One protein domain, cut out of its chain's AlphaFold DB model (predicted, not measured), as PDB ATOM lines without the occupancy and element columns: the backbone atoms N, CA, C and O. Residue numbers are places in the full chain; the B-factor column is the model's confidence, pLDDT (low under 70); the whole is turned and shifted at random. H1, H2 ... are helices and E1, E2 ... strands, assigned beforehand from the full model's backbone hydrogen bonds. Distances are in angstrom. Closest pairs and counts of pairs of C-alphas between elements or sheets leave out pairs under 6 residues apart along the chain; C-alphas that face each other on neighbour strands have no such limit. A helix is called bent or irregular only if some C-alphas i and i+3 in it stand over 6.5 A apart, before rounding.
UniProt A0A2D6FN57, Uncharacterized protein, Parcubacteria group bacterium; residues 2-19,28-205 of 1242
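Overview. This is residues 2 to 19 and 28 to 205 of the 1242 residues of an uncharacterized protein of Parcubacteria group bacterium (UniProt A0A2D6FN57). This is a loose, flat, open frame of helices, with the long H5 as one side, H6 coming back from its far end across an open gap, and H7 and H8 running onward from the inner end of H6. H2 sits in the angle between H5 and the H7 to H8 run, residues 2 to 11 of H1 stick out beyond H8, and the small hairpin of E1 and E2 lies at the opposite end of the longest axis from the far end of H5. The printed part has 196 residues, in the order H1 E1 E2 H2 H3 H4 H5 H6 H7 H8; E1 and E2 form an antiparallel two-stranded sheet, and the class is mostly helix. The radius of gyration of the C-alphas is 22.1 A, and the spans are 79 by 47 by 20 A.

Arrangement. H1, residues 2 to 17, touches H8, residues 188 to 203, with residues 15 to 16 alone; the closest C-alphas are those of Leu 15 and Pro 190, 6.0 A, and the tilt is only just about perpendicular at 71 degrees. E1, residues 30 to 32, and E2, residues 39 to 41, are a hairpin, with N 31 and O 40 at 2.8 A, within hydrogen-bond range. The hub is H2, residues 53 to 66, irregular with C-alphas 61 and 64 8.7 A apart. H2 is close to but not clearly touching H3, residues 72 to 75; the closest C-alphas are those of Leu 66 and Lys 72, 6.5 A. It only just touches H4, residues 87 to 95, with 3 pairs of C-alphas within 8 A, closest Leu 60 and Ala 92, 6.6 A. It touches H5, residues 98 to 135, at a steep tilt of 59 degrees, closest C-alphas Met 61 and Ser 99, 5.0 A. H6, residues 147 to 160, touches H7, residues 179 to 186, closest C-alphas Met 160 and Gly 180, 4.2 A. H7 touches H2 at a shallow tilt of 28 degrees, opposite ways, closest C-alphas Thr 65 and Val 182, 6.8 A. H2 also only just touches H8, with 3 pairs of C-alphas within 8 A, closest Val 54 and Asn 192, 7.2 A. H5 and H6 are apart. Every O i to N i+4 pair is within hydrogen-bond range in H1, H4, H6 and H7, against 8 of 10 in H2, 32 of 34 in H5 and 11 of 12 in H8; H3 is too short for one.

Along the chain. H1 begins at C-alpha 2, (49.279, -25.405, -28.544), and is 20.9 A long. H5 runs 54.2 A to C-alpha 135, (81.055, -15.394, -28.287), with a kink of 30 degrees near residue 118. H6 is 19.9 A long, and H8 runs 22.3 A to C-alpha 203, (16.470, -10.047, -26.318).

Size, cuts and confidence. The C-alphas farthest apart are those of Thr 36 and Arg 134, 78.8 A. Residues 20 to 27 are not printed, and C-alphas 19 and 28 are 13.9 A apart across the cut. The long links are E2 to H2, H3 to H4, H5 to H6 and H6 to H7. The mean pLDDT of the printed part is 70.1; 70 residues are under 70, among them 2 to 19, 130 to 149 and 165 to 174.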
ATOM      1  N   LYS A   2      50.297 -25.109 -27.497       28.34
ATOM      2  CA  LYS A   2      49.279 -25.405 -28.544       28.34
ATOM      3  C   LYS A   2      47.817 -25.230 -28.089       28.34
ATOM      4  O   LYS A   2      47.100 -24.495 -28.741       28.34
ATOM      5  N   LYS A   3      47.398 -25.792 -26.942       32.53
ATOM      6  CA  LYS A   3      46.041 -25.558 -26.390       32.53
ATOM      7  C   LYS A   3      45.755 -24.088 -26.043       32.53
ATOM      8  O   LYS A   3      44.647 -23.636 -26.253       32.53
ATOM      9  N   PHE A   4      46.746 -23.343 -25.548       34.97
ATOM     10  CA  PHE A   4      46.596 -21.917 -25.220       34.97
ATOM     11  C   PHE A   4      46.506 -21.060 -26.483       34.97
ATOM     12  O   PHE A   4      45.648 -20.202 -26.561       34.97
ATOM     13  N   PHE A   5      47.330 -21.340 -27.495       33.38
ATOM     14  CA  PHE A   5      47.259 -20.675 -28.794       33.38
ATOM     15  C   PHE A   5      45.970 -21.051 -29.533       33.38
ATOM     16  O   PHE A   5      45.407 -20.205 -30.196       33.38
ATOM     17  N   PHE A   6      45.463 -22.278 -29.379       36.22
ATOM     18  CA  PHE A   6      44.176 -22.689 -29.943       36.22
ATOM     19  C   PHE A   6      42.991 -22.062 -29.201       36.22
ATOM     20  O   PHE A   6      42.043 -21.680 -29.857       36.22
ATOM     21  N   ILE A   7      43.034 -21.899 -27.872       37.97
ATOM     22  CA  ILE A   7      41.980 -21.194 -27.114       37.97
ATOM     23  C   ILE A   7      42.047 -19.685 -27.366       37.97
ATOM     24  O   ILE A   7      41.015 -19.088 -27.631       37.97
ATOM     25  N   PHE A   8      43.237 -19.082 -27.356       37.19
ATOM     26  CA  PHE A   8      43.438 -17.682 -27.725       37.19
ATOM     27  C   PHE A   8      42.957 -17.450 -29.155       37.19
ATOM     28  O   PHE A   8      42.054 -16.661 -29.352       37.19
ATOM     29  N   PHE A   9      43.452 -18.202 -30.142       35.19
ATOM     30  CA  PHE A   9      43.028 -18.055 -31.533       35.19
ATOM     31  C   PHE A   9      41.564 -18.461 -31.750       35.19
ATOM     32  O   PHE A   9      40.947 -17.892 -32.631       35.19
ATOM     33  N   ALA A  10      40.972 -19.370 -30.966       38.59
ATOM     34  CA  ALA A  10      39.540 -19.674 -31.053       38.59
ATOM     35  C   ALA A  10      38.677 -18.555 -30.465       38.59
ATOM     36  O   ALA A  10      37.733 -18.163 -31.125       38.59
ATOM     37  N   VAL A  11      39.008 -18.005 -29.290       41.66
ATOM     38  CA  VAL A  11      38.295 -16.861 -28.684       41.66
ATOM     39  C   VAL A  11      38.483 -15.604 -29.533       41.66
ATOM     40  O   VAL A  11      37.516 -14.923 -29.837       41.66
ATOM     41  N   PHE A  12      39.706 -15.335 -29.989       39.12
ATOM     42  CA  PHE A  12      40.024 -14.213 -30.871       39.12
ATOM     43  C   PHE A  12      39.394 -14.400 -32.259       39.12
ATOM     44  O   PHE A  12      38.882 -13.438 -32.802       39.12
ATOM     45  N   SER A  13      39.328 -15.623 -32.807       36.88
ATOM     46  CA  SER A  13      38.544 -15.881 -34.029       36.88
ATOM     47  C   SER A  13      37.047 -15.764 -33.773       36.88
ATOM     48  O   SER A  13      36.367 -15.246 -34.632       36.88
ATOM     49  N   PHE A  14      36.514 -16.170 -32.616       41.03
ATOM     50  CA  PHE A  14      35.093 -15.981 -32.286       41.03
ATOM     51  C   PHE A  14      34.737 -14.486 -32.251       41.03
ATOM     52  O   PHE A  14      33.739 -14.082 -32.832       41.03
ATOM     53  N   LEU A  15      35.614 -13.667 -31.657       36.84
ATOM     54  CA  LEU A  15      35.513 -12.203 -31.631       36.84
ATOM     55  C   LEU A  15      35.736 -11.546 -33.011       36.84
ATOM     56  O   LEU A  15      35.211 -10.468 -33.245       36.84
ATOM     57  N   PHE A  16      36.486 -12.177 -33.923       38.59
ATOM     58  CA  PHE A  16      36.706 -11.706 -35.305       38.59
ATOM     59  C   PHE A  16      35.746 -12.322 -36.346       38.59
ATOM     60  O   PHE A  16      35.737 -11.876 -37.491       38.59
ATOM     61  N   SER A  17      34.954 -13.335 -35.983       34.53
ATOM     62  CA  SER A  17      33.918 -13.934 -36.842       34.53
ATOM     63  C   SER A  17      32.655 -13.077 -36.898       34.53
ATOM     64  O   SER A  17      31.879 -13.207 -37.840       34.53
ATOM     65  N   ALA A  18      32.455 -12.199 -35.912       35.09
ATOM     66  CA  ALA A  18      31.451 -11.144 -35.947       35.09
ATOM     67  C   ALA A  18      31.952  -9.990 -36.831       35.09
ATOM     68  O   ALA A  18      32.380  -8.950 -36.341       35.09
ATOM     69  N   THR A  19      31.952 -10.189 -38.148       37.59
ATOM     70  CA  THR A  19      32.148  -9.097 -39.110       37.59
ATOM     71  C   THR A  19      30.899  -8.226 -39.158       37.59
ATOM     72  O   THR A  19      29.795  -8.771 -39.197       37.59
ATOM     73  N   CYS A  28      19.574  -0.854 -37.213       76.00
ATOM     74  CA  CYS A  28      20.790  -1.516 -36.713       76.00
ATOM     75  C   CYS A  28      20.491  -2.657 -35.720       76.00
ATOM     76  O   CYS A  28      19.807  -2.462 -34.712       76.00
ATOM     77  N   GLY A  29      21.024  -3.849 -35.995       73.88
ATOM     78  CA  GLY A  29      20.803  -5.048 -35.189       73.88
ATOM     79  C   GLY A  29      19.409  -5.686 -35.278       73.88
ATOM     80  O   GLY A  29      19.142  -6.588 -34.479       73.88
ATOM     81  N   MET A  30      18.550  -5.253 -36.208       79.94
ATOM     82  CA  MET A  30      17.179  -5.746 -36.410       79.94
ATOM     83  C   MET A  30      17.000  -6.389 -37.797       79.94
ATOM     84  O   MET A  30      17.556  -5.928 -38.795       79.94
ATOM     85  N   GLU A  31      16.159  -7.417 -37.863       79.50
ATOM     86  CA  GLU A  31      15.694  -8.080 -39.087       79.50
ATOM     87  C   GLU A  31      14.191  -7.821 -39.278       79.50
ATOM     88  O   GLU A  31      13.461  -7.616 -38.307       79.50
ATOM     89  N   LEU A  32      13.718  -7.809 -40.529       71.12
ATOM     90  CA  LEU A  32      12.284  -7.743 -40.822       71.12
ATOM     91  C   LEU A  32      11.684  -9.150 -40.688       71.12
ATOM     92  O   LEU A  32      12.211 -10.099 -41.265       71.12
ATOM     93  N   SER A  33      10.590  -9.293 -39.945       65.12
ATOM     94  CA  SER A  33       9.924 -10.585 -39.755       65.12
ATOM     95  C   SER A  33       8.995 -10.923 -40.925       65.12
ATOM     96  O   SER A  33       8.004 -10.228 -41.156       65.12
ATOM     97  N   ASP A  34       9.264 -12.035 -41.616       54.66
ATOM     98  CA  ASP A  34       8.418 -12.561 -42.703       54.66
ATOM     99  C   ASP A  34       6.986 -12.923 -42.246       54.66
ATOM    100  O   ASP A  34       6.067 -12.954 -43.066       54.66
ATOM    101  N   GLU A  35       6.778 -13.213 -40.954       50.81
ATOM    102  CA  GLU A  35       5.467 -13.608 -40.407       50.81
ATOM    103  C   GLU A  35       4.639 -12.423 -39.892       50.81
ATOM    104  O   GLU A  35       3.410 -12.507 -39.870       50.81
ATOM    105  N   THR A  36       5.286 -11.328 -39.474       51.16
ATOM    106  CA  THR A  36       4.618 -10.217 -38.767       51.16
ATOM    107  C   THR A  36       4.787  -8.849 -39.427       51.16
ATOM    108  O   THR A  36       4.059  -7.925 -39.078       51.16
ATOM    109  N   GLY A  37       5.714  -8.690 -40.376       58.03
ATOM    110  CA  GLY A  37       5.979  -7.432 -41.087       58.03
ATOM    111  C   GLY A  37       6.713  -6.348 -40.281       58.03
ATOM    112  O   GLY A  37       7.185  -5.384 -40.882       58.03
ATOM    113  N   GLY A  38       6.831  -6.507 -38.960       61.72
ATOM    114  CA  GLY A  38       7.572  -5.616 -38.056       61.72
ATOM    115  C   GLY A  38       9.047  -5.996 -37.879       61.72
ATOM    116  O   GLY A  38       9.507  -7.044 -38.350       61.72
ATOM    117  N   TYR A  39       9.801  -5.141 -37.182       68.44
ATOM    118  CA  TYR A  39      11.217  -5.361 -36.868       68.44
ATOM    119  C   TYR A  39      11.410  -6.232 -35.616       68.44
ATOM    120  O   TYR A  39      10.910  -5.916 -34.540       68.44
ATOM    121  N   VAL A  40      12.234  -7.279 -35.727       73.69
ATOM    122  CA  VAL A  40      12.610  -8.191 -34.629       73.69
ATOM    123  C   VAL A  40      14.131  -8.178 -34.435       73.69
ATOM    124  O   VAL A  40      14.884  -7.938 -35.380       73.69
ATOM    125  N   VAL A  41      14.627  -8.414 -33.215       77.44
ATOM    126  CA  VAL A  41      16.078  -8.463 -32.952       77.44
ATOM    127  C   VAL A  41      16.737  -9.610 -33.716       77.44
ATOM    128  O   VAL A  41      16.402 -10.775 -33.513       77.44
ATOM    129  N   SER A  42      17.759  -9.283 -34.510       81.56
ATOM    130  CA  SER A  42      18.612 -10.269 -35.176       81.56
ATOM    131  C   SER A  42      19.324 -11.149 -34.139       81.56
ATOM    132  O   SER A  42      20.135 -10.666 -33.332       81.56
ATOM    133  N   PHE A  43      19.011 -12.447 -34.137       78.69
ATOM    134  CA  PHE A  43      19.608 -13.409 -33.212       78.69
ATOM    135  C   PHE A  43      21.130 -13.437 -33.389       78.69
ATOM    136  O   PHE A  43      21.641 -13.593 -34.497       78.69
ATOM    137  N   ALA A  44      21.868 -13.331 -32.280       76.75
ATOM    138  CA  ALA A  44      23.330 -13.322 -32.277       76.75
ATOM    139  C   ALA A  44      23.991 -12.171 -33.080       76.75
ATOM    140  O   ALA A  44      25.178 -12.239 -33.409       76.75
ATOM    141  N   SER A  45      23.275 -11.069 -33.334       81.38
ATOM    142  CA  SER A  45      23.862  -9.841 -33.884       81.38
ATOM    143  C   SER A  45      24.835  -9.183 -32.896       81.38
ATOM    144  O   SER A  45      24.448  -8.768 -31.801       81.38
ATOM    145  N   GLY A  46      26.101  -9.055 -33.299       78.19
ATOM    146  CA  GLY A  46      27.155  -8.333 -32.570       78.19
ATOM    147  C   GLY A  46      27.334  -6.871 -32.997       78.19
ATOM    148  O   GLY A  46      28.337  -6.259 -32.639       78.19
ATOM    149  N   GLU A  47      26.417  -6.321 -33.794       82.69
ATOM    150  CA  GLU A  47      26.537  -4.977 -34.372       82.69
ATOM    151  C   GLU A  47      26.512  -3.872 -33.294       82.69
ATOM    152  O   GLU A  47      25.730  -3.945 -32.337       82.69
ATOM    153  N   ILE A  48      27.378  -2.865 -33.457       83.19
ATOM    154  CA  ILE A  48      27.442  -1.649 -32.631       83.19
ATOM    155  C   ILE A  48      26.633  -0.561 -33.336       83.19
ATOM    156  O   ILE A  48      26.948  -0.207 -34.470       83.19
ATOM    157  N   CYS A  49      25.623  -0.029 -32.654       84.56
ATOM    158  CA  CYS A  49      24.742   1.015 -33.173       84.56
ATOM    159  C   CYS A  49      25.131   2.397 -32.621       84.56
ATOM    160  O   CYS A  49      25.872   2.494 -31.645       84.56
ATOM    161  N   GLU A  50      24.600   3.470 -33.213       80.50
ATOM    162  CA  GLU A  50      24.829   4.856 -32.760       80.50
ATOM    163  C   GLU A  50      24.426   5.090 -31.293       80.50
ATOM    164  O   GLU A  50      25.132   5.779 -30.556       80.50
ATOM    165  N   GLU A  51      23.321   4.489 -30.846       80.88
ATOM    166  CA  GLU A  51      22.812   4.630 -29.476       80.88
ATOM    167  C   GLU A  51      23.551   3.779 -28.425       80.88
ATOM    168  O   GLU A  51      23.208   3.840 -27.242       80.88
ATOM    169  N   ASP A  52      24.542   2.966 -28.812       85.81
ATOM    170  CA  ASP A  52      25.205   2.025 -27.901       85.81
ATOM    171  C   ASP A  52      25.951   2.780 -26.791       85.81
ATOM    172  O   ASP A  52      26.989   3.399 -27.029       85.81
ATOM    173  N   LEU A  53      25.445   2.711 -25.553       83.56
ATOM    174  CA  LEU A  53      25.963   3.515 -24.438       83.56
ATOM    175  C   LEU A  53      27.438   3.234 -24.121       83.56
ATOM    176  O   LEU A  53      28.144   4.104 -23.605       83.56
ATOM    177  N   VAL A  54      27.914   2.019 -24.397       86.75
ATOM    178  CA  VAL A  54      29.306   1.637 -24.145       86.75
ATOM    179  C   VAL A  54      30.193   2.159 -25.270       86.75
ATOM    180  O   VAL A  54      31.280   2.662 -24.988       86.75
ATOM    181  N   PHE A  55      29.721   2.130 -26.519       87.50
ATOM    182  CA  PHE A  55      30.397   2.803 -27.628       87.50
ATOM    183  C   PHE A  55      30.435   4.324 -27.440       87.50
ATOM    184  O   PHE A  55      31.517   4.901 -27.512       87.50
ATOM    185  N   GLN A  56      29.312   4.967 -27.105       85.94
ATOM    186  CA  GLN A  56      29.244   6.401 -26.806       85.94
ATOM    187  C   GLN A  56      30.198   6.786 -25.664       85.94
ATOM    188  O   GLN A  56      30.945   7.758 -25.774       85.94
ATOM    189  N   GLY A  57      30.248   5.987 -24.590       84.31
ATOM    190  CA  GLY A  57      31.191   6.179 -23.486       84.31
ATOM    191  C   GLY A  57      32.662   6.026 -23.895       84.31
ATOM    192  O   GLY A  57      33.500   6.824 -23.473       84.31
ATOM    193  N   LEU A  58      32.992   5.041 -24.741       85.69
ATOM    194  CA  LEU A  58      34.337   4.883 -25.313       85.69
ATOM    195  C   LEU A  58      34.699   6.047 -26.247       85.69
ATOM    196  O   LEU A  58      35.835   6.519 -26.216       85.69
ATOM    197  N   TYR A  59      33.745   6.518 -27.048       84.50
ATOM    198  CA  TYR A  59      33.922   7.616 -27.992       84.50
ATOM    199  C   TYR A  59      34.187   8.935 -27.255       84.50
ATOM    200  O   TYR A  59      35.228   9.546 -27.472       84.50
ATOM    201  N   LEU A  60      33.353   9.304 -26.275       83.31
ATOM    202  CA  LEU A  60      33.554  10.494 -25.430       83.31
ATOM    203  C   LEU A  60      34.900  10.502 -24.681       83.31
ATOM    204  O   LEU A  60      35.441  11.568 -24.386       83.31
ATOM    205  N   MET A  61      35.441   9.324 -24.346       81.50
ATOM    206  CA  MET A  61      36.741   9.208 -23.675       81.50
ATOM    207  C   MET A  61      37.942   9.216 -24.629       81.50
ATOM    208  O   MET A  61      39.027   9.625 -24.215       81.50
ATOM    209  N   PHE A  62      37.790   8.734 -25.866       84.31
ATOM    210  CA  PHE A  62      38.921   8.429 -26.754       84.31
ATOM    211  C   PHE A  62      38.751   8.897 -28.209       84.31
ATOM    212  O   PHE A  62      39.489   8.416 -29.072       84.31
ATOM    213  N   GLU A  63      37.834   9.827 -28.486       81.31
ATOM    214  CA  GLU A  63      37.529  10.404 -29.807       81.31
ATOM    215  C   GLU A  63      38.790  10.654 -30.653       81.31
ATOM    216  O   GLU A  63      38.958  10.057 -31.719       81.31
ATOM    217  N   ASP A  64      39.740  11.432 -30.116       75.50
ATOM    218  CA  ASP A  64      41.021  11.779 -30.754       75.50
ATOM    219  C   ASP A  64      41.831  10.568 -31.225       75.50
ATOM    220  O   ASP A  64      42.616  10.639 -32.171       75.50
ATOM    221  N   THR A  65      41.686   9.451 -30.514       75.56
ATOM    222  CA  THR A  65      42.416   8.212 -30.779       75.56
ATOM    223  C   THR A  65      41.673   7.343 -31.788       75.56
ATOM    224  O   THR A  65      42.313   6.681 -32.603       75.56
ATOM    225  N   LEU A  66      40.338   7.345 -31.758       78.69
ATOM    226  CA  LEU A  66      39.493   6.564 -32.666       78.69
ATOM    227  C   LEU A  66      39.406   7.200 -34.064       78.69
ATOM    228  O   LEU A  66      39.374   6.478 -35.060       78.69
ATOM    229  N   LYS A  67      39.436   8.535 -34.144       73.12
ATOM    230  CA  LYS A  67      39.376   9.298 -35.401       73.12
ATOM    231  C   LYS A  67      40.677   9.429 -36.174       73.12
ATOM    232  O   LYS A  67      40.621   9.813 -37.344       73.12
ATOM    233  N   ASP A  68      41.832   9.181 -35.552       73.12
ATOM    234  CA  ASP A  68      43.122   9.397 -36.215       73.12
ATOM    235  C   ASP A  68      43.144   8.677 -37.582       73.12
ATOM    236  O   ASP A  68      42.825   7.484 -37.635       73.12
ATOM    237  N   PRO A  69      43.527   9.344 -38.688       69.69
ATOM    238  CA  PRO A  69      43.589   8.726 -40.011       69.69
ATOM    239  C   PRO A  69      44.379   7.407 -40.076       69.69
ATOM    240  O   PRO A  69      44.073   6.564 -40.919       69.69
ATOM    241  N   TRP A  70      45.362   7.192 -39.191       67.69
ATOM    242  CA  TRP A  70      46.077   5.915 -39.057       67.69
ATOM    243  C   TRP A  70      45.251   4.807 -38.400       67.69
ATOM    244  O   TRP A  70      45.429   3.632 -38.723       67.69
ATOM    245  N   ASN A  71      44.363   5.172 -37.481       70.38
ATOM    246  CA  ASN A  71      43.556   4.242 -36.699       70.38
ATOM    247  C   ASN A  71      42.197   3.983 -37.354       70.38
ATOM    248  O   ASN A  71      41.648   2.897 -37.170       70.38
ATOM    249  N   LYS A  72      41.690   4.911 -38.182       68.88
ATOM    250  CA  LYS A  72      40.395   4.786 -38.867       68.88
ATOM    251  C   LYS A  72      40.243   3.456 -39.615       68.88
ATOM    252  O   LYS A  72      39.194   2.840 -39.508       68.88
ATOM    253  N   THR A  73      41.289   2.952 -40.279       69.38
ATOM    254  CA  THR A  73      41.261   1.638 -40.965       69.38
ATOM    255  C   THR A  73      41.115   0.438 -40.014       69.38
ATOM    256  O   THR A  73      40.576  -0.591 -40.409       69.38
ATOM    257  N   LEU A  74      41.605   0.540 -38.773       68.56
ATOM    258  CA  LEU A  74      41.414  -0.485 -37.739       68.56
ATOM    259  C   LEU A  74      40.037  -0.366 -37.073       68.56
ATOM    260  O   LEU A  74      39.431  -1.384 -36.757       68.56
ATOM    261  N   VAL A  75      39.543   0.858 -36.874       75.44
ATOM    262  CA  VAL A  75      38.232   1.134 -36.264       75.44
ATOM    263  C   VAL A  75      37.087   0.753 -37.211       75.44
ATOM    264  O   VAL A  75      36.149   0.082 -36.783       75.44
ATOM    265  N   SER A  76      37.211   1.052 -38.509       72.62
ATOM    266  CA  SER A  76      36.229   0.708 -39.551       72.62
ATOM    267  C   SER A  76      36.066  -0.800 -39.801       72.62
ATOM    268  O   SER A  76      35.249  -1.202 -40.620       72.62
ATOM    269  N   PHE A  77      36.871  -1.647 -39.151       75.44
ATOM    270  CA  PHE A  77      36.699  -3.104 -39.170       75.44
ATOM    271  C   PHE A  77      35.648  -3.586 -38.150       75.44
ATOM    272  O   PHE A  77      35.146  -4.701 -38.271       75.44
ATOM    273  N   PHE A  78      35.327  -2.762 -37.144       75.31
ATOM    274  CA  PHE A  78      34.424  -3.107 -36.036       75.31
ATOM    275  C   PHE A  78      33.201  -2.183 -35.928       75.31
ATOM    276  O   PHE A  78      32.202  -2.571 -35.330       75.31
ATOM    277  N   VAL A  79      33.279  -0.967 -36.477       77.50
ATOM    278  CA  VAL A  79      32.209   0.041 -36.445       77.50
ATOM    279  C   VAL A  79      31.967   0.550 -37.864       77.50
ATOM    280  O   VAL A  79      32.922   0.847 -38.584       77.50
ATOM    281  N   ALA A  80      30.702   0.640 -38.269       76.69
ATOM    282  CA  ALA A  80      30.317   1.108 -39.595       76.69
ATOM    283  C   ALA A  80      30.503   2.633 -39.750       76.69
ATOM    284  O   ALA A  80      30.412   3.392 -38.784       76.69
ATOM    285  N   ASP A  81      30.763   3.100 -40.978       69.12
ATOM    286  CA  ASP A  81      31.049   4.521 -41.244       69.12
ATOM    287  C   ASP A  81      29.861   5.451 -40.916       69.12
ATOM    288  O   ASP A  81      30.089   6.608 -40.584       69.12
ATOM    289  N   ASN A  82      28.608   4.985 -40.943       70.88
ATOM    290  CA  ASN A  82      27.448   5.777 -40.498       70.88
ATOM    291  C   ASN A  82      27.477   6.056 -38.982       70.88
ATOM    292  O   ASN A  82      27.235   7.182 -38.565       70.88
ATOM    293  N   VAL A  83      27.860   5.069 -38.168       75.06
ATOM    294  CA  VAL A  83      27.995   5.199 -36.704       75.06
ATOM    295  C   VAL A  83      29.204   6.067 -36.305       75.06
ATOM    296  O   VAL A  83      29.234   6.631 -35.217       75.06
ATOM    297  N   LEU A  84      30.198   6.212 -37.190       72.56
ATOM    298  CA  LEU A  84      31.384   7.063 -36.988       72.56
ATOM    299  C   LEU A  84      31.217   8.521 -37.456       72.56
ATOM    300  O   LEU A  84      32.118   9.321 -37.215       72.56
ATOM    301  N   ASN A  85      30.132   8.849 -38.165       69.19
ATOM    302  CA  ASN A  85      29.807  10.206 -38.635       69.19
ATOM    303  C   ASN A  85      28.317  10.493 -38.354       69.19
ATOM    304  O   ASN A  85      27.551  10.856 -39.245       69.19
ATOM    305  N   SER A  86      27.911  10.204 -37.122       73.44
ATOM    306  CA  SER A  86      26.545  10.254 -36.609       73.44
ATOM    307  C   SER A  86      26.253  11.593 -35.906       73.44
ATOM    308  O   SER A  86      27.193  12.281 -35.492       73.44
ATOM    309  N   GLU A  87      24.981  11.954 -35.700       73.06
ATOM    310  CA  GLU A  87      24.613  13.225 -35.046       73.06
ATOM    311  C   GLU A  87      25.145  13.294 -33.604       73.06
ATOM    312  O   GLU A  87      25.691  14.320 -33.188       73.06
ATOM    313  N   PHE A  88      25.093  12.178 -32.863       73.06
ATOM    314  CA  PHE A  88      25.736  12.087 -31.550       73.06
ATOM    315  C   PHE A  88      27.246  12.352 -31.626       73.06
ATOM    316  O   PHE A  88      27.782  13.072 -30.780       73.06
ATOM    317  N   THR A  89      27.940  11.779 -32.618       72.00
ATOM    318  CA  THR A  89      29.383  12.000 -32.759       72.00
ATOM    319  C   THR A  89      29.687  13.464 -33.074       72.00
ATOM    320  O   THR A  89      30.425  14.080 -32.313       72.00
ATOM    321  N   GLU A  90      29.032  14.080 -34.066       72.00
ATOM    322  CA  GLU A  90      29.234  15.501 -34.403       72.00
ATOM    323  C   GLU A  90      28.932  16.446 -33.216       72.00
ATOM    324  O   GLU A  90      29.612  17.463 -33.020       72.00
ATOM    325  N   PHE A  91      27.951  16.103 -32.373       71.25
ATOM    326  CA  PHE A  91      27.687  16.819 -31.123       71.25
ATOM    327  C   PHE A  91      28.798  16.626 -30.078       71.25
ATOM    328  O   PHE A  91      29.264  17.604 -29.489       71.25
ATOM    329  N   ALA A  92      29.245  15.390 -29.841       66.75
ATOM    330  CA  ALA A  92      30.315  15.091 -28.888       66.75
ATOM    331  C   ALA A  92      31.599  15.872 -29.224       66.75
ATOM    332  O   ALA A  92      32.138  16.561 -28.353       66.75
ATOM    333  N   ASP A  93      31.986  15.851 -30.502       66.25
ATOM    334  CA  ASP A  93      33.145  16.548 -31.073       66.25
ATOM    335  C   ASP A  93      33.129  18.069 -30.836       66.25
ATOM    336  O   ASP A  93      34.169  18.720 -30.712       66.25
ATOM    337  N   SER A  94      31.931  18.662 -30.842       63.53
ATOM    338  CA  SER A  94      31.734  20.113 -30.818       63.53
ATOM    339  C   SER A  94      31.405  20.666 -29.430       63.53
ATOM    340  O   SER A  94      31.629  21.856 -29.185       63.53
ATOM    341  N   ALA A  95      30.915  19.828 -28.508       56.12
ATOM    342  CA  ALA A  95      30.416  20.255 -27.201       56.12
ATOM    343  C   ALA A  95      31.182  19.696 -25.983       56.12
ATOM    344  O   ALA A  95      31.168  20.340 -24.930       56.12
ATOM    345  N   ILE A  96      31.839  18.528 -26.070       62.16
ATOM    346  CA  ILE A  96      32.335  17.796 -24.886       62.16
ATOM    347  C   ILE A  96      33.848  17.550 -24.967       62.16
ATOM    348  O   ILE A  96      34.313  16.477 -25.340       62.16
ATOM    349  N   ASN A  97      34.646  18.524 -24.516       64.50
ATOM    350  CA  ASN A  97      36.108  18.448 -24.617       64.50
ATOM    351  C   ASN A  97      36.799  17.568 -23.538       64.50
ATOM    352  O   ASN A  97      37.731  17.996 -22.851       64.50
ATOM    353  N   VAL A  98      36.302  16.343 -23.336       73.69
ATOM    354  CA  VAL A  98      36.839  15.365 -22.366       73.69
ATOM    355  C   VAL A  98      37.958  14.512 -22.980       73.69
ATOM    356  O   VAL A  98      38.933  14.207 -22.283       73.69
ATOM    357  N   SER A  99      37.873  14.205 -24.284       75.69
ATOM    358  CA  SER A  99      38.913  13.481 -25.036       75.69
ATOM    359  C   SER A  99      40.280  14.169 -24.934       75.69
ATOM    360  O   SER A  99      41.257  13.494 -24.608       75.69
ATOM    361  N   ASP A 100      40.359  15.502 -25.094       75.94
ATOM    362  CA  ASP A 100      41.609  16.277 -24.971       75.94
ATOM    363  C   ASP A 100      42.377  15.927 -23.689       75.94
ATOM    364  O   ASP A 100      43.567  15.602 -23.714       75.94
ATOM    365  N   VAL A 101      41.689  15.982 -22.544       78.62
ATOM    366  CA  VAL A 101      42.292  15.779 -21.221       78.62
ATOM    367  C   VAL A 101      42.808  14.346 -21.081       78.62
ATOM    368  O   VAL A 101      43.918  14.129 -20.586       78.62
ATOM    369  N   ILE A 102      42.038  13.367 -21.558       81.31
ATOM    370  CA  ILE A 102      42.424  11.952 -21.551       81.31
ATOM    371  C   ILE A 102      43.615  11.715 -22.488       81.31
ATOM    372  O   ILE A 102      44.584  11.063 -22.090       81.31
ATOM    373  N   HIS A 103      43.612  12.304 -23.683       82.12
ATOM    374  CA  HIS A 103      44.705  12.216 -24.645       82.12
ATOM    375  C   HIS A 103      46.002  12.847 -24.101       82.12
ATOM    376  O   HIS A 103      47.088  12.280 -24.266       82.12
ATOM    377  N   TYR A 104      45.921  13.959 -23.358       81.25
ATOM    378  CA  TYR A 104      47.073  14.536 -22.653       81.25
ATOM    379  C   TYR A 104      47.611  13.632 -21.530       81.25
ATOM    380  O   TYR A 104      48.828  13.515 -21.373       81.25
ATOM    381  N   ILE A 105      46.751  12.936 -20.779       82.31
ATOM    382  CA  ILE A 105      47.186  11.967 -19.754       82.31
ATOM    383  C   ILE A 105      47.861  10.748 -20.406       82.31
ATOM    384  O   ILE A 105      48.938  10.318 -19.976       82.31
ATOM    385  N   LEU A 106      47.266  10.210 -21.472       84.38
ATOM    386  CA  LEU A 106      47.812   9.072 -22.212       84.38
ATOM    387  C   LEU A 106      49.161   9.409 -22.854       84.38
ATOM    388  O   LEU A 106      50.114   8.648 -22.677       84.38
ATOM    389  N   SER A 107      49.284  10.562 -23.513       82.62
ATOM    390  CA  SER A 107      50.541  11.009 -24.127       82.62
ATOM    391  C   SER A 107      51.613  11.341 -23.084       82.62
ATOM    392  O   SER A 107      52.772  10.975 -23.274       82.62
ATOM    393  N   ALA A 108      51.256  11.905 -21.923       83.44
ATOM    394  CA  ALA A 108      52.194  12.060 -20.809       83.44
ATOM    395  C   ALA A 108      52.748  10.704 -20.323       83.44
ATOM    396  O   ALA A 108      53.958  10.569 -20.117       83.44
ATOM    397  N   SER A 109      51.897   9.676 -20.203       85.19
ATOM    398  CA  SER A 109      52.341   8.318 -19.846       85.19
ATOM    399  C   SER A 109      53.199   7.661 -20.943       85.19
ATOM    400  O   SER A 109      54.183   6.988 -20.627       85.19
ATOM    401  N   ALA A 110      52.903   7.920 -22.223       84.62
ATOM    402  CA  ALA A 110      53.696   7.469 -23.369       84.62
ATOM    403  C   ALA A 110      55.104   8.085 -23.357       84.62
ATOM    404  O   ALA A 110      56.106   7.371 -23.425       84.62
ATOM    405  N   ILE A 111      55.187   9.409 -23.183       83.56
ATOM    406  CA  ILE A 111      56.442  10.167 -23.091       83.56
ATOM    407  C   ILE A 111      57.285   9.671 -21.912       83.56
ATOM    408  O   ILE A 111      58.470   9.383 -22.095       83.56
ATOM    409  N   ALA A 112      56.686   9.499 -20.729       82.62
ATOM    410  CA  ALA A 112      57.372   8.925 -19.571       82.62
ATOM    411  C   ALA A 112      57.891   7.503 -19.861       82.62
ATOM    412  O   ALA A 112      59.047   7.189 -19.568       82.62
ATOM    413  N   GLY A 113      57.080   6.665 -20.514       82.44
ATOM    414  CA  GLY A 113      57.475   5.334 -20.971       82.44
ATOM    415  C   GLY A 113      58.680   5.359 -21.915       82.44
ATOM    416  O   GLY A 113      59.651   4.639 -21.680       82.44
ATOM    417  N   TRP A 114      58.686   6.218 -22.940       85.12
ATOM    418  CA  TRP A 114      59.822   6.359 -23.861       85.12
ATOM    419  C   TRP A 114      61.079   6.915 -23.186       85.12
ATOM    420  O   TRP A 114      62.179   6.423 -23.463       85.12
ATOM    421  N   MET A 115      60.944   7.888 -22.278       82.81
ATOM    422  CA  MET A 115      62.067   8.424 -21.497       82.81
ATOM    423  C   MET A 115      62.752   7.335 -20.660       82.81
ATOM    424  O   MET A 115      63.979   7.316 -20.573       82.81
ATOM    425  N   LEU A 116      61.982   6.399 -20.096       80.50
ATOM    426  CA  LEU A 116      62.504   5.263 -19.330       80.50
ATOM    427  C   LEU A 116      63.038   4.129 -20.231       80.50
ATOM    428  O   LEU A 116      64.084   3.541 -19.942       80.50
ATOM    429  N   LEU A 117      62.364   3.836 -21.348       80.75
ATOM    430  CA  LEU A 117      62.746   2.779 -22.294       80.75
ATOM    431  C   LEU A 117      64.040   3.083 -23.058       80.75
ATOM    432  O   LEU A 117      64.857   2.183 -23.243       80.75
ATOM    433  N   THR A 118      64.255   4.326 -23.491       79.75
ATOM    434  CA  THR A 118      65.390   4.716 -24.351       79.75
ATOM    435  C   THR A 118      66.776   4.379 -23.762       79.75
ATOM    436  O   THR A 118      67.571   3.728 -24.456       79.75
ATOM    437  N   PRO A 119      67.113   4.743 -22.503       79.44
ATOM    438  CA  PRO A 119      68.399   4.368 -21.907       79.44
ATOM    439  C   PRO A 119      68.512   2.855 -21.654       79.44
ATOM    440  O   PRO A 119      69.583   2.278 -21.851       79.44
ATOM    441  N   LEU A 120      67.412   2.194 -21.278       77.25
ATOM    442  CA  LEU A 120      67.376   0.752 -21.020       77.25
ATOM    443  C   LEU A 120      67.607  -0.052 -22.305       77.25
ATOM    444  O   LEU A 120      68.423  -0.977 -22.312       77.25
ATOM    445  N   TRP A 121      66.947   0.323 -23.402       75.12
ATOM    446  CA  TRP A 121      67.124  -0.293 -24.715       75.12
ATOM    447  C   TRP A 121      68.552  -0.101 -25.223       75.12
ATOM    448  O   TRP A 121      69.189  -1.073 -25.626       75.12
ATOM    449  N   SER A 122      69.105   1.110 -25.089       77.56
ATOM    450  CA  SER A 122      70.504   1.410 -25.424       77.56
ATOM    451  C   SER A 122      71.486   0.515 -24.652       77.56
ATOM    452  O   SER A 122      72.410  -0.052 -25.240       77.56
ATOM    453  N   TRP A 123      71.261   0.321 -23.348       78.38
ATOM    454  CA  TRP A 123      72.088  -0.543 -22.498       78.38
ATOM    455  C   TRP A 123      71.960  -2.035 -22.847       78.38
ATOM    456  O   TRP A 123      72.975  -2.717 -23.015       78.38
ATOM    457  N   LYS A 124      70.732  -2.549 -23.017       73.00
ATOM    458  CA  LYS A 124      70.482  -3.948 -23.414       73.00
ATOM    459  C   LYS A 124      71.037  -4.249 -24.809       73.00
ATOM    460  O   LYS A 124      71.683  -5.280 -24.989       73.00
ATOM    461  N   PHE A 125      70.846  -3.349 -25.775       72.69
ATOM    462  CA  PHE A 125      71.381  -3.478 -27.132       72.69
ATOM    463  C   PHE A 125      72.914  -3.474 -27.129       72.69
ATOM    464  O   PHE A 125      73.530  -4.344 -27.747       72.69
ATOM    465  N   TYR A 126      73.543  -2.575 -26.361       76.50
ATOM    466  CA  TYR A 126      74.993  -2.574 -26.164       76.50
ATOM    467  C   TYR A 126      75.498  -3.897 -25.565       76.50
ATOM    468  O   TYR A 126      76.425  -4.493 -26.118       76.50
ATOM    469  N   LYS A 127      74.862  -4.407 -24.494       70.88
ATOM    470  CA  LYS A 127      75.207  -5.709 -23.888       70.88
ATOM    471  C   LYS A 127      75.093  -6.843 -24.914       70.88
ATOM    472  O   LYS A 127      76.023  -7.633 -25.049       70.88
ATOM    473  N   LEU A 128      74.001  -6.891 -25.679       68.19
ATOM    474  CA  LEU A 128      73.735  -7.940 -26.668       68.19
ATOM    475  C   LEU A 128      74.743  -7.912 -27.829       68.19
ATOM    476  O   LEU A 128      75.320  -8.949 -28.157       68.19
ATOM    477  N   VAL A 129      75.030  -6.739 -28.405       70.62
ATOM    478  CA  VAL A 129      76.044  -6.581 -29.467       70.62
ATOM    479  C   VAL A 129      77.448  -6.915 -28.955       70.62
ATOM    480  O   VAL A 129      78.237  -7.522 -29.683       70.62
ATOM    481  N   PHE A 130      77.776  -6.556 -27.710       69.56
ATOM    482  CA  PHE A 130      79.066  -6.875 -27.100       69.56
ATOM    483  C   PHE A 130      79.235  -8.382 -26.860       69.56
ATOM    484  O   PHE A 130      80.271  -8.940 -27.228       69.56
ATOM    485  N   THR A 131      78.215  -9.062 -26.325       64.00
ATOM    486  CA  THR A 131      78.216 -10.526 -26.173       64.00
ATOM    487  C   THR A 131      78.341 -11.213 -27.530       64.00
ATOM    488  O   THR A 131      79.243 -12.027 -27.708       64.00
ATOM    489  N   LEU A 132      77.540 -10.814 -28.526       66.50
ATOM    490  CA  LEU A 132      77.564 -11.411 -29.865       66.50
ATOM    491  C   LEU A 132      78.935 -11.264 -30.553       66.50
ATOM    492  O   LEU A 132      79.422 -12.215 -31.165       66.50
ATOM    493  N   LYS A 133      79.604 -10.111 -30.389       67.31
ATOM    494  CA  LYS A 133      80.993  -9.894 -30.841       67.31
ATOM    495  C   LYS A 133      82.026 -10.755 -30.103       67.31
ATOM    496  O   LYS A 133      83.093 -11.001 -30.658       67.31
ATOM    497  N   ARG A 134      81.750 -11.171 -28.863       64.75
ATOM    498  CA  ARG A 134      82.690 -11.903 -27.999       64.75
ATOM    499  C   ARG A 134      82.556 -13.424 -28.100       64.75
ATOM    500  O   ARG A 134      83.565 -14.112 -27.976       64.75
ATOM    501  N   THR A 135      81.346 -13.946 -28.296       59.47
ATOM    502  CA  THR A 135      81.055 -15.394 -28.287       59.47
ATOM    503  C   THR A 135      80.682 -15.958 -29.659       59.47
ATOM    504  O   THR A 135      80.740 -17.170 -29.849       59.47
ATOM    505  N   GLY A 136      80.276 -15.115 -30.618       55.25
ATOM    506  CA  GLY A 136      79.760 -15.561 -31.919       55.25
ATOM    507  C   GLY A 136      78.410 -16.292 -31.847       55.25
ATOM    508  O   GLY A 136      77.974 -16.870 -32.842       55.25
ATOM    509  N   ARG A 137      77.748 -16.282 -30.682       57.75
ATOM    510  CA  ARG A 137      76.456 -16.928 -30.410       57.75
ATOM    511  C   ARG A 137      75.575 -16.033 -29.543       57.75
ATOM    512  O   ARG A 137      76.076 -15.284 -28.707       57.75
ATOM    513  N   LEU A 138      74.258 -16.157 -29.703       56.50
ATOM    514  CA  LEU A 138      73.259 -15.578 -28.795       56.50
ATOM    515  C   LEU A 138      73.137 -16.432 -27.519       56.50
ATOM    516  O   LEU A 138      72.073 -16.962 -27.210       56.50
ATOM    517  N   ASP A 139      74.247 -16.583 -26.799       53.47
ATOM    518  CA  ASP A 139      74.282 -17.263 -25.506       53.47
ATOM    519  C   ASP A 139      73.959 -16.232 -24.407       53.47
ATOM    520  O   ASP A 139      74.760 -15.342 -24.112       53.47
ATOM    521  N   PHE A 140      72.754 -16.321 -23.837       57.94
ATOM    522  CA  PHE A 140      72.285 -15.467 -22.738       57.94
ATOM    523  C   PHE A 140      72.661 -16.083 -21.379       57.94
ATOM    524  O   PHE A 140      72.569 -17.297 -21.209       57.94
ATOM    525  N   GLU A 141      73.057 -15.255 -20.404       52.88
ATOM    526  CA  GLU A 141      73.753 -15.700 -19.177       52.88
ATOM    527  C   GLU A 141      72.973 -16.678 -18.270       52.88
ATOM    528  O   GLU A 141      73.611 -17.385 -17.495       52.88
ATOM    529  N   GLU A 142      71.637 -16.772 -18.364       51.78
ATOM    530  CA  GLU A 142      70.814 -17.609 -17.464       51.78
ATOM    531  C   GLU A 142      69.865 -18.626 -18.155       51.78
ATOM    532  O   GLU A 142      69.130 -19.323 -17.455       51.78
ATOM    533  N   SER A 143      69.830 -18.773 -19.494       48.22
ATOM    534  CA  SER A 143      68.866 -19.707 -20.126       48.22
ATOM    535  C   SER A 143      69.271 -20.276 -21.495       48.22
ATOM    536  O   SER A 143      69.380 -19.545 -22.479       48.22
ATOM    537  N   GLN A 144      69.353 -21.613 -21.591       53.34
ATOM    538  CA  GLN A 144      69.238 -22.348 -22.861       53.34
ATOM    539  C   GLN A 144      67.773 -22.346 -23.327       53.34
ATOM    540  O   GLN A 144      67.039 -23.311 -23.111       53.34
ATOM    541  N   GLY A 145      67.326 -21.247 -23.931       56.25
ATOM    542  CA  GLY A 145      65.937 -21.093 -24.352       56.25
ATOM    543  C   GLY A 145      65.750 -20.761 -25.827       56.25
ATOM    544  O   GLY A 145      66.657 -20.319 -26.528       56.25
ATOM    545  N   ASP A 146      64.533 -21.032 -26.296       64.69
ATOM    546  CA  ASP A 146      64.125 -20.934 -27.693       64.69
ATOM    547  C   ASP A 146      64.261 -19.498 -28.229       64.69
ATOM    548  O   ASP A 146      63.455 -18.614 -27.922       64.69
ATOM    549  N   THR A 147      65.285 -19.285 -29.059       64.06
ATOM    550  CA  THR A 147      65.642 -17.979 -29.626       64.06
ATOM    551  C   THR A 147      64.496 -17.363 -30.429       64.06
ATOM    552  O   THR A 147      64.360 -16.142 -30.444       64.06
ATOM    553  N   ILE A 148      63.631 -18.180 -31.044       67.69
ATOM    554  CA  ILE A 148      62.478 -17.698 -31.816       67.69
ATOM    555  C   ILE A 148      61.458 -17.038 -30.881       67.69
ATOM    556  O   ILE A 148      60.934 -15.975 -31.209       67.69
ATOM    557  N   LYS A 149      61.218 -17.614 -29.694       67.19
ATOM    558  CA  LYS A 149      60.302 -17.039 -28.691       67.19
ATOM    559  C   LYS A 149      60.843 -15.756 -28.077       67.19
ATOM    560  O   LYS A 149      60.086 -14.814 -27.868       67.19
ATOM    561  N   PHE A 150      62.146 -15.712 -27.797       71.75
ATOM    562  CA  PHE A 150      62.790 -14.494 -27.306       71.75
ATOM    563  C   PHE A 150      62.662 -13.363 -28.333       71.75
ATOM    564  O   PHE A 150      62.147 -12.294 -28.013       71.75
ATOM    565  N   VAL A 151      63.045 -13.618 -29.590       71.38
ATOM    566  CA  VAL A 151      62.970 -12.625 -30.670       71.38
ATOM    567  C   VAL A 151      61.526 -12.201 -30.958       71.38
ATOM    568  O   VAL A 151      61.295 -11.014 -31.173       71.38
ATOM    569  N   SER A 152      60.544 -13.110 -30.910       72.62
ATOM    570  CA  SER A 152      59.137 -12.742 -31.127       72.62
ATOM    571  C   SER A 152      58.553 -11.899 -29.990       72.62
ATOM    572  O   SER A 152      57.824 -10.950 -30.265       72.62
ATOM    573  N   PHE A 153      58.901 -12.181 -28.729       75.00
ATOM    574  CA  PHE A 153      58.446 -11.384 -27.585       75.00
ATOM    575  C   PHE A 153      59.123 -10.006 -27.532       75.00
ATOM    576  O   PHE A 153      58.449  -9.000 -27.331       75.00
ATOM    577  N   VAL A 154      60.434  -9.937 -27.802       75.88
ATOM    578  CA  VAL A 154      61.162  -8.666 -27.968       75.88
ATOM    579  C   VAL A 154      60.562  -7.854 -29.119       75.88
ATOM    580  O   VAL A 154      60.278  -6.673 -28.945       75.88
ATOM    581  N   GLY A 155      60.333  -8.476 -30.280       76.88
ATOM    582  CA  GLY A 155      59.739  -7.822 -31.447       76.88
ATOM    583  C   GLY A 155      58.337  -7.281 -31.166       76.88
ATOM    584  O   GLY A 155      58.052  -6.136 -31.503       76.88
ATOM    585  N   PHE A 156      57.497  -8.056 -30.476       80.12
ATOM    586  CA  PHE A 156      56.178  -7.616 -30.020       80.12
ATOM    587  C   PHE A 156      56.260  -6.384 -29.105       80.12
ATOM    588  O   PHE A 156      55.569  -5.402 -29.354       80.12
ATOM    589  N   LEU A 157      57.140  -6.387 -28.096       79.88
ATOM    590  CA  LEU A 157      57.307  -5.233 -27.205       79.88
ATOM    591  C   LEU A 157      57.868  -3.993 -27.929       79.88
ATOM    592  O   LEU A 157      57.484  -2.879 -27.588       79.88
ATOM    593  N   ILE A 158      58.733  -4.167 -28.940       80.69
ATOM    594  CA  ILE A 158      59.204  -3.060 -29.796       80.69
ATOM    595  C   ILE A 158      58.042  -2.474 -30.605       80.69
ATOM    596  O   ILE A 158      57.901  -1.256 -30.647       80.69
ATOM    597  N   VAL A 159      57.200  -3.317 -31.216       80.62
ATOM    598  CA  VAL A 159      56.014  -2.880 -31.974       80.62
ATOM    599  C   VAL A 159      55.033  -2.136 -31.065       80.62
ATOM    600  O   VAL A 159      54.640  -1.021 -31.387       80.62
ATOM    601  N   MET A 160      54.715  -2.679 -29.886       81.50
ATOM    602  CA  MET A 160      53.836  -2.025 -28.904       81.50
ATOM    603  C   MET A 160      54.378  -0.671 -28.411       81.50
ATOM    604  O   MET A 160      53.593   0.190 -28.023       81.50
ATOM    605  N   ALA A 161      55.699  -0.465 -28.439       82.62
ATOM    606  CA  ALA A 161      56.352   0.789 -28.065       82.62
ATOM    607  C   ALA A 161      56.508   1.793 -29.225       82.62
ATOM    608  O   ALA A 161      57.082   2.862 -29.009       82.62
ATOM    609  N   MET A 162      56.061   1.481 -30.448       82.81
ATOM    610  CA  MET A 162      56.175   2.416 -31.575       82.81
ATOM    611  C   MET A 162      55.277   3.646 -31.363       82.81
ATOM    612  O   MET A 162      54.131   3.479 -30.945       82.81
ATOM    613  N   PRO A 163      55.759   4.867 -31.657       79.19
ATOM    614  CA  PRO A 163      54.920   6.057 -31.652       79.19
ATOM    615  C   PRO A 163      53.963   6.058 -32.846       79.19
ATOM    616  O   PRO A 163      54.371   5.818 -33.984       79.19
ATOM    617  N   VAL A 164      52.698   6.362 -32.572       73.94
ATOM    618  CA  VAL A 164      51.610   6.537 -33.541       73.94
ATOM    619  C   VAL A 164      50.809   7.794 -33.199       73.94
ATOM    620  O   VAL A 164      50.913   8.325 -32.093       73.94
ATOM    621  N   GLY A 165      50.038   8.293 -34.163       63.62
ATOM    622  CA  GLY A 165      49.284   9.539 -34.016       63.62
ATOM    623  C   GLY A 165      50.106  10.810 -34.239       63.62
ATOM    624  O   GLY A 165      49.929  11.807 -33.554       63.62
ATOM    625  N   PHE A 166      51.026  10.797 -35.210       59.41
ATOM    626  CA  PHE A 166      51.750  12.004 -35.643       59.41
ATOM    627  C   PHE A 166      50.905  12.952 -36.528       59.41
ATOM    628  O   PHE A 166      51.467  13.871 -37.124       59.41
ATOM    629  N   SER A 167      49.596  12.710 -36.692       50.91
ATOM    630  CA  SER A 167      48.759  13.388 -37.700       50.91
ATOM    631  C   SER A 167      47.313  13.695 -37.278       50.91
ATOM    632  O   SER A 167      46.478  13.927 -38.154       50.91
ATOM    633  N   SER A 168      46.986  13.710 -35.984       41.09
ATOM    634  CA  SER A 168      45.646  14.081 -35.509       41.09
ATOM    635  C   SER A 168      45.439  15.607 -35.484       41.09
ATOM    636  O   SER A 168      45.748  16.292 -34.512       41.09
ATOM    637  N   GLY A 169      44.853  16.139 -36.560       41.50
ATOM    638  CA  GLY A 169      44.224  17.467 -36.572       41.50
ATOM    639  C   GLY A 169      45.048  18.620 -37.160       41.50
ATOM    640  O   GLY A 169      46.251  18.526 -37.394       41.50
ATOM    641  N   SER A 170      44.355  19.726 -37.450       42.34
ATOM    642  CA  SER A 170      44.870  20.885 -38.200       42.34
ATOM    643  C   SER A 170      45.852  21.785 -37.441       42.34
ATOM    644  O   SER A 170      46.439  22.672 -38.058       42.34
ATOM    645  N   ASP A 171      46.059  21.548 -36.144       45.09
ATOM    646  CA  ASP A 171      47.124  22.153 -35.346       45.09
ATOM    647  C   ASP A 171      48.085  21.062 -34.866       45.09
ATOM    648  O   ASP A 171      47.688  20.086 -34.235       45.09
ATOM    649  N   SER A 172      49.379  21.238 -35.138       50.28
ATOM    650  CA  SER A 172      50.436  20.255 -34.865       50.28
ATOM    651  C   SER A 172      50.849  20.208 -33.379       50.28
ATOM    652  O   SER A 172      52.032  20.356 -33.060       50.28
ATOM    653  N   SER A 173      49.879  20.109 -32.468       54.56
ATOM    654  CA  SER A 173      50.034  20.391 -31.032       54.56
ATOM    655  C   SER A 173      49.824  19.187 -30.101       54.56
ATOM    656  O   SER A 173      50.303  19.229 -28.963       54.56
ATOM    657  N   LYS A 174      49.158  18.113 -30.550       64.81
ATOM    658  CA  LYS A 174      48.933  16.897 -29.745       64.81
ATOM    659  C   LYS A 174      50.154  15.946 -29.810       64.81
ATOM    660  O   LYS A 174      50.663  15.699 -30.905       64.81
ATOM    661  N   PRO A 175      50.692  15.442 -28.676       71.50
ATOM    662  CA  PRO A 175      51.853  14.545 -28.682       71.50
ATOM    663  C   PRO A 175      51.465  13.084 -28.995       71.50
ATOM    664  O   PRO A 175      50.390  12.648 -28.597       71.50
ATOM    665  N   PRO A 176      52.354  12.288 -29.624       79.12
ATOM    666  CA  PRO A 176      52.033  10.927 -30.061       79.12
ATOM    667  C   PRO A 176      51.831   9.943 -28.897       79.12
ATOM    668  O   PRO A 176      52.438  10.071 -27.830       79.12
ATOM    669  N   LEU A 177      51.045   8.894 -29.154       82.88
ATOM    670  CA  LEU A 177      50.785   7.774 -28.241       82.88
ATOM    671  C   LEU A 177      51.624   6.539 -28.613       82.88
ATOM    672  O   LEU A 177      52.107   6.417 -29.739       82.88
ATOM    673  N   MET A 178      51.786   5.588 -27.689       85.69
ATOM    674  CA  MET A 178      52.332   4.268 -28.034       85.69
ATOM    675  C   MET A 178      51.279   3.413 -28.747       85.69
ATOM    676  O   MET A 178      50.126   3.353 -28.316       85.69
ATOM    677  N   LEU A 179      51.692   2.652 -29.766       81.00
ATOM    678  CA  LEU A 179      50.822   1.726 -30.501       81.00
ATOM    679  C   LEU A 179      50.119   0.730 -29.569       81.00
ATOM    680  O   LEU A 179      48.964   0.394 -29.795       81.00
ATOM    681  N   GLY A 180      50.765   0.305 -28.482       80.56
ATOM    682  CA  GLY A 180      50.131  -0.550 -27.481       80.56
ATOM    683  C   GLY A 180      48.941   0.090 -26.759       80.56
ATOM    684  O   GLY A 180      48.003  -0.621 -26.419       80.56
ATOM    685  N   GLN A 181      48.949   1.410 -26.550       84.81
ATOM    686  CA  GLN A 181      47.835   2.138 -25.927       84.81
ATOM    687  C   GLN A 181      46.670   2.279 -26.908       84.81
ATOM    688  O   GLN A 181      45.531   1.998 -26.551       84.81
ATOM    689  N   VAL A 182      46.976   2.623 -28.164       82.25
ATOM    690  CA  VAL A 182      45.992   2.667 -29.254       82.25
ATOM    691  C   VAL A 182      45.339   1.298 -29.443       82.25
ATOM    692  O   VAL A 182      44.116   1.203 -29.416       82.25
ATOM    693  N   LEU A 183      46.134   0.226 -29.536       81.69
ATOM    694  CA  LEU A 183      45.623  -1.138 -29.674       81.69
ATOM    695  C   LEU A 183      44.743  -1.557 -28.490       81.69
ATOM    696  O   LEU A 183      43.756  -2.259 -28.694       81.69
ATOM    697  N   ALA A 184      45.062  -1.118 -27.270       82.06
ATOM    698  CA  ALA A 184      44.251  -1.388 -26.086       82.06
ATOM    699  C   ALA A 184      42.895  -0.667 -26.100       82.06
ATOM    700  O   ALA A 184      41.909  -1.250 -25.650       82.06
ATOM    701  N   ILE A 185      42.840   0.557 -26.633       83.56
ATOM    702  CA  ILE A 185      41.596   1.314 -26.827       83.56
ATOM    703  C   ILE A 185      40.770   0.675 -27.952       83.56
ATOM    704  O   ILE A 185      39.614   0.322 -27.736       83.56
ATOM    705  N   THR A 186      41.364   0.411 -29.122       80.81
ATOM    706  CA  THR A 186      40.643  -0.219 -30.248       80.81
ATOM    707  C   THR A 186      40.172  -1.641 -29.933       80.81
ATOM    708  O   THR A 186      39.145  -2.065 -30.447       80.81
ATOM    709  N   ALA A 187      40.869  -2.379 -29.059       80.81
ATOM    710  CA  ALA A 187      40.450  -3.712 -28.612       80.81
ATOM    711  C   ALA A 187      39.178  -3.706 -27.739       80.81
ATOM    712  O   ALA A 187      38.585  -4.766 -27.534       80.81
ATOM    713  N   ALA A 188      38.725  -2.543 -27.255       83.56
ATOM    714  CA  ALA A 188      37.431  -2.422 -26.590       83.56
ATOM    715  C   ALA A 188      36.249  -2.592 -27.568       83.56
ATOM    716  O   ALA A 188      35.191  -3.054 -27.149       83.56
ATOM    717  N   LEU A 189      36.429  -2.304 -28.865       83.31
ATOM    718  CA  LEU A 189      35.380  -2.434 -29.886       83.31
ATOM    719  C   LEU A 189      34.937  -3.898 -30.113       83.31
ATOM    720  O   LEU A 189      33.760  -4.179 -29.901       83.31
ATOM    721  N   PRO A 190      35.819  -4.877 -30.422       80.69
ATOM    722  CA  PRO A 190      35.405  -6.282 -30.513       80.69
ATOM    723  C   PRO A 190      34.932  -6.862 -29.170       80.69
ATOM    724  O   PRO A 190      34.121  -7.787 -29.156       80.69
ATOM    725  N   ALA A 191      35.386  -6.321 -28.033       82.62
ATOM    726  CA  ALA A 191      34.823  -6.671 -26.726       82.62
ATOM    727  C   ALA A 191      33.363  -6.196 -26.590       82.62
ATOM    728  O   ALA A 191      32.529  -6.939 -26.073       82.62
ATOM    729  N   ASN A 192      33.041  -5.005 -27.111       84.62
ATOM    730  CA  ASN A 192      31.682  -4.473 -27.175       84.62
ATOM    731  C   ASN A 192      30.782  -5.317 -28.093       84.62
ATOM    732  O   ASN A 192      29.712  -5.747 -27.669       84.62
ATOM    733  N   MET A 193      31.265  -5.664 -29.295       83.00
ATOM    734  CA  MET A 193      30.566  -6.575 -30.220       83.00
ATOM    735  C   MET A 193      30.270  -7.933 -29.573       83.00
ATOM    736  O   MET A 193      29.171  -8.467 -29.706       83.00
ATOM    737  N   GLY A 194      31.231  -8.481 -28.818       80.06
ATOM    738  CA  GLY A 194      31.049  -9.715 -28.054       80.06
ATOM    739  C   GLY A 194      29.996  -9.603 -26.945       80.06
ATOM    740  O   GLY A 194      29.291 -10.575 -26.689       80.06
ATOM    741  N   GLY A 195      29.851  -8.437 -26.308       83.50
ATOM    742  CA  GLY A 195      28.744  -8.150 -25.389       83.50
ATOM    743  C   GLY A 195      27.398  -8.093 -26.117       83.50
ATOM    744  O   GLY A 195      26.466  -8.806 -25.742       83.50
ATOM    745  N   ASN A 196      27.324  -7.324 -27.208       85.88
ATOM    746  CA  ASN A 196      26.112  -7.168 -28.018       85.88
ATOM    747  C   ASN A 196      25.627  -8.497 -28.615       85.88
ATOM    748  O   ASN A 196      24.431  -8.755 -28.577       85.88
ATOM    749  N   TYR A 197      26.530  -9.380 -29.050       83.94
ATOM    750  CA  TYR A 197      26.216 -10.731 -29.542       83.94
ATOM    751  C   TYR A 197      25.389 -11.551 -28.536       83.94
ATOM    752  O   TYR A 197      24.405 -12.202 -28.896       83.94
ATOM    753  N   PHE A 198      25.774 -11.538 -27.254       81.06
ATOM    754  CA  PHE A 198      25.033 -12.253 -26.209       81.06
ATOM    755  C   PHE A 198      23.783 -11.490 -25.754       81.06
ATOM    756  O   PHE A 198      22.805 -12.123 -25.362       81.06
ATOM    757  N   TYR A 199      23.786 -10.157 -25.832       82.88
ATOM    758  CA  TYR A 199      22.627  -9.327 -25.506       82.88
ATOM    759  C   TYR A 199      21.498  -9.445 -26.542       82.88
ATOM    760  O   TYR A 199      20.347  -9.631 -26.162       82.88
ATOM    761  N   SER A 200      21.809  -9.438 -27.840       79.06
ATOM    762  CA  SER A 200      20.833  -9.673 -28.914       79.06
ATOM    763  C   SER A 200      20.271 -11.094 -28.861       79.06
ATOM    764  O   SER A 200      19.058 -11.271 -28.943       79.06
ATOM    765  N   SER A 201      21.128 -12.095 -28.611       77.94
ATOM    766  CA  SER A 201      20.714 -13.483 -28.341       77.94
ATOM    767  C   SER A 201      19.775 -13.600 -27.134       77.94
ATOM    768  O   SER A 201      18.937 -14.493 -27.104       77.94
ATOM    769  N   TYR A 202      19.918 -12.727 -26.129       75.75
ATOM    770  CA  TYR A 202      18.994 -12.658 -25.000       75.75
ATOM    771  C   TYR A 202      17.668 -12.006 -25.394       75.75
ATOM    772  O   TYR A 202      16.641 -12.652 -25.211       75.75
ATOM    773  N   LEU A 203      17.686 -10.790 -25.959       73.69
ATOM    774  CA  LEU A 203      16.470 -10.047 -26.318       73.69
ATOM    775  C   LEU A 203      15.560 -10.880 -27.234       73.69
ATOM    776  O   LEU A 203      14.401 -11.103 -26.891       73.69
ATOM    777  N   SER A 204      16.129 -11.457 -28.301       70.44
ATOM    778  CA  SER A 204      15.444 -12.373 -29.237       70.44
ATOM    779  C   SER A 204      14.945 -13.690 -28.615       70.44
ATOM    780  O   SER A 204      14.231 -14.442 -29.269       70.44
ATOM    781  N   SER A 205      15.308 -13.990 -27.364       65.69
ATOM    782  CA  SER A 205      14.848 -15.167 -26.609       65.69
ATOM    783  C   SER A 205      13.920 -14.826 -25.436       65.69
ATOM    784  O   SER A 205      13.545 -15.716 -24.671       65.69
TER     785      SER A 205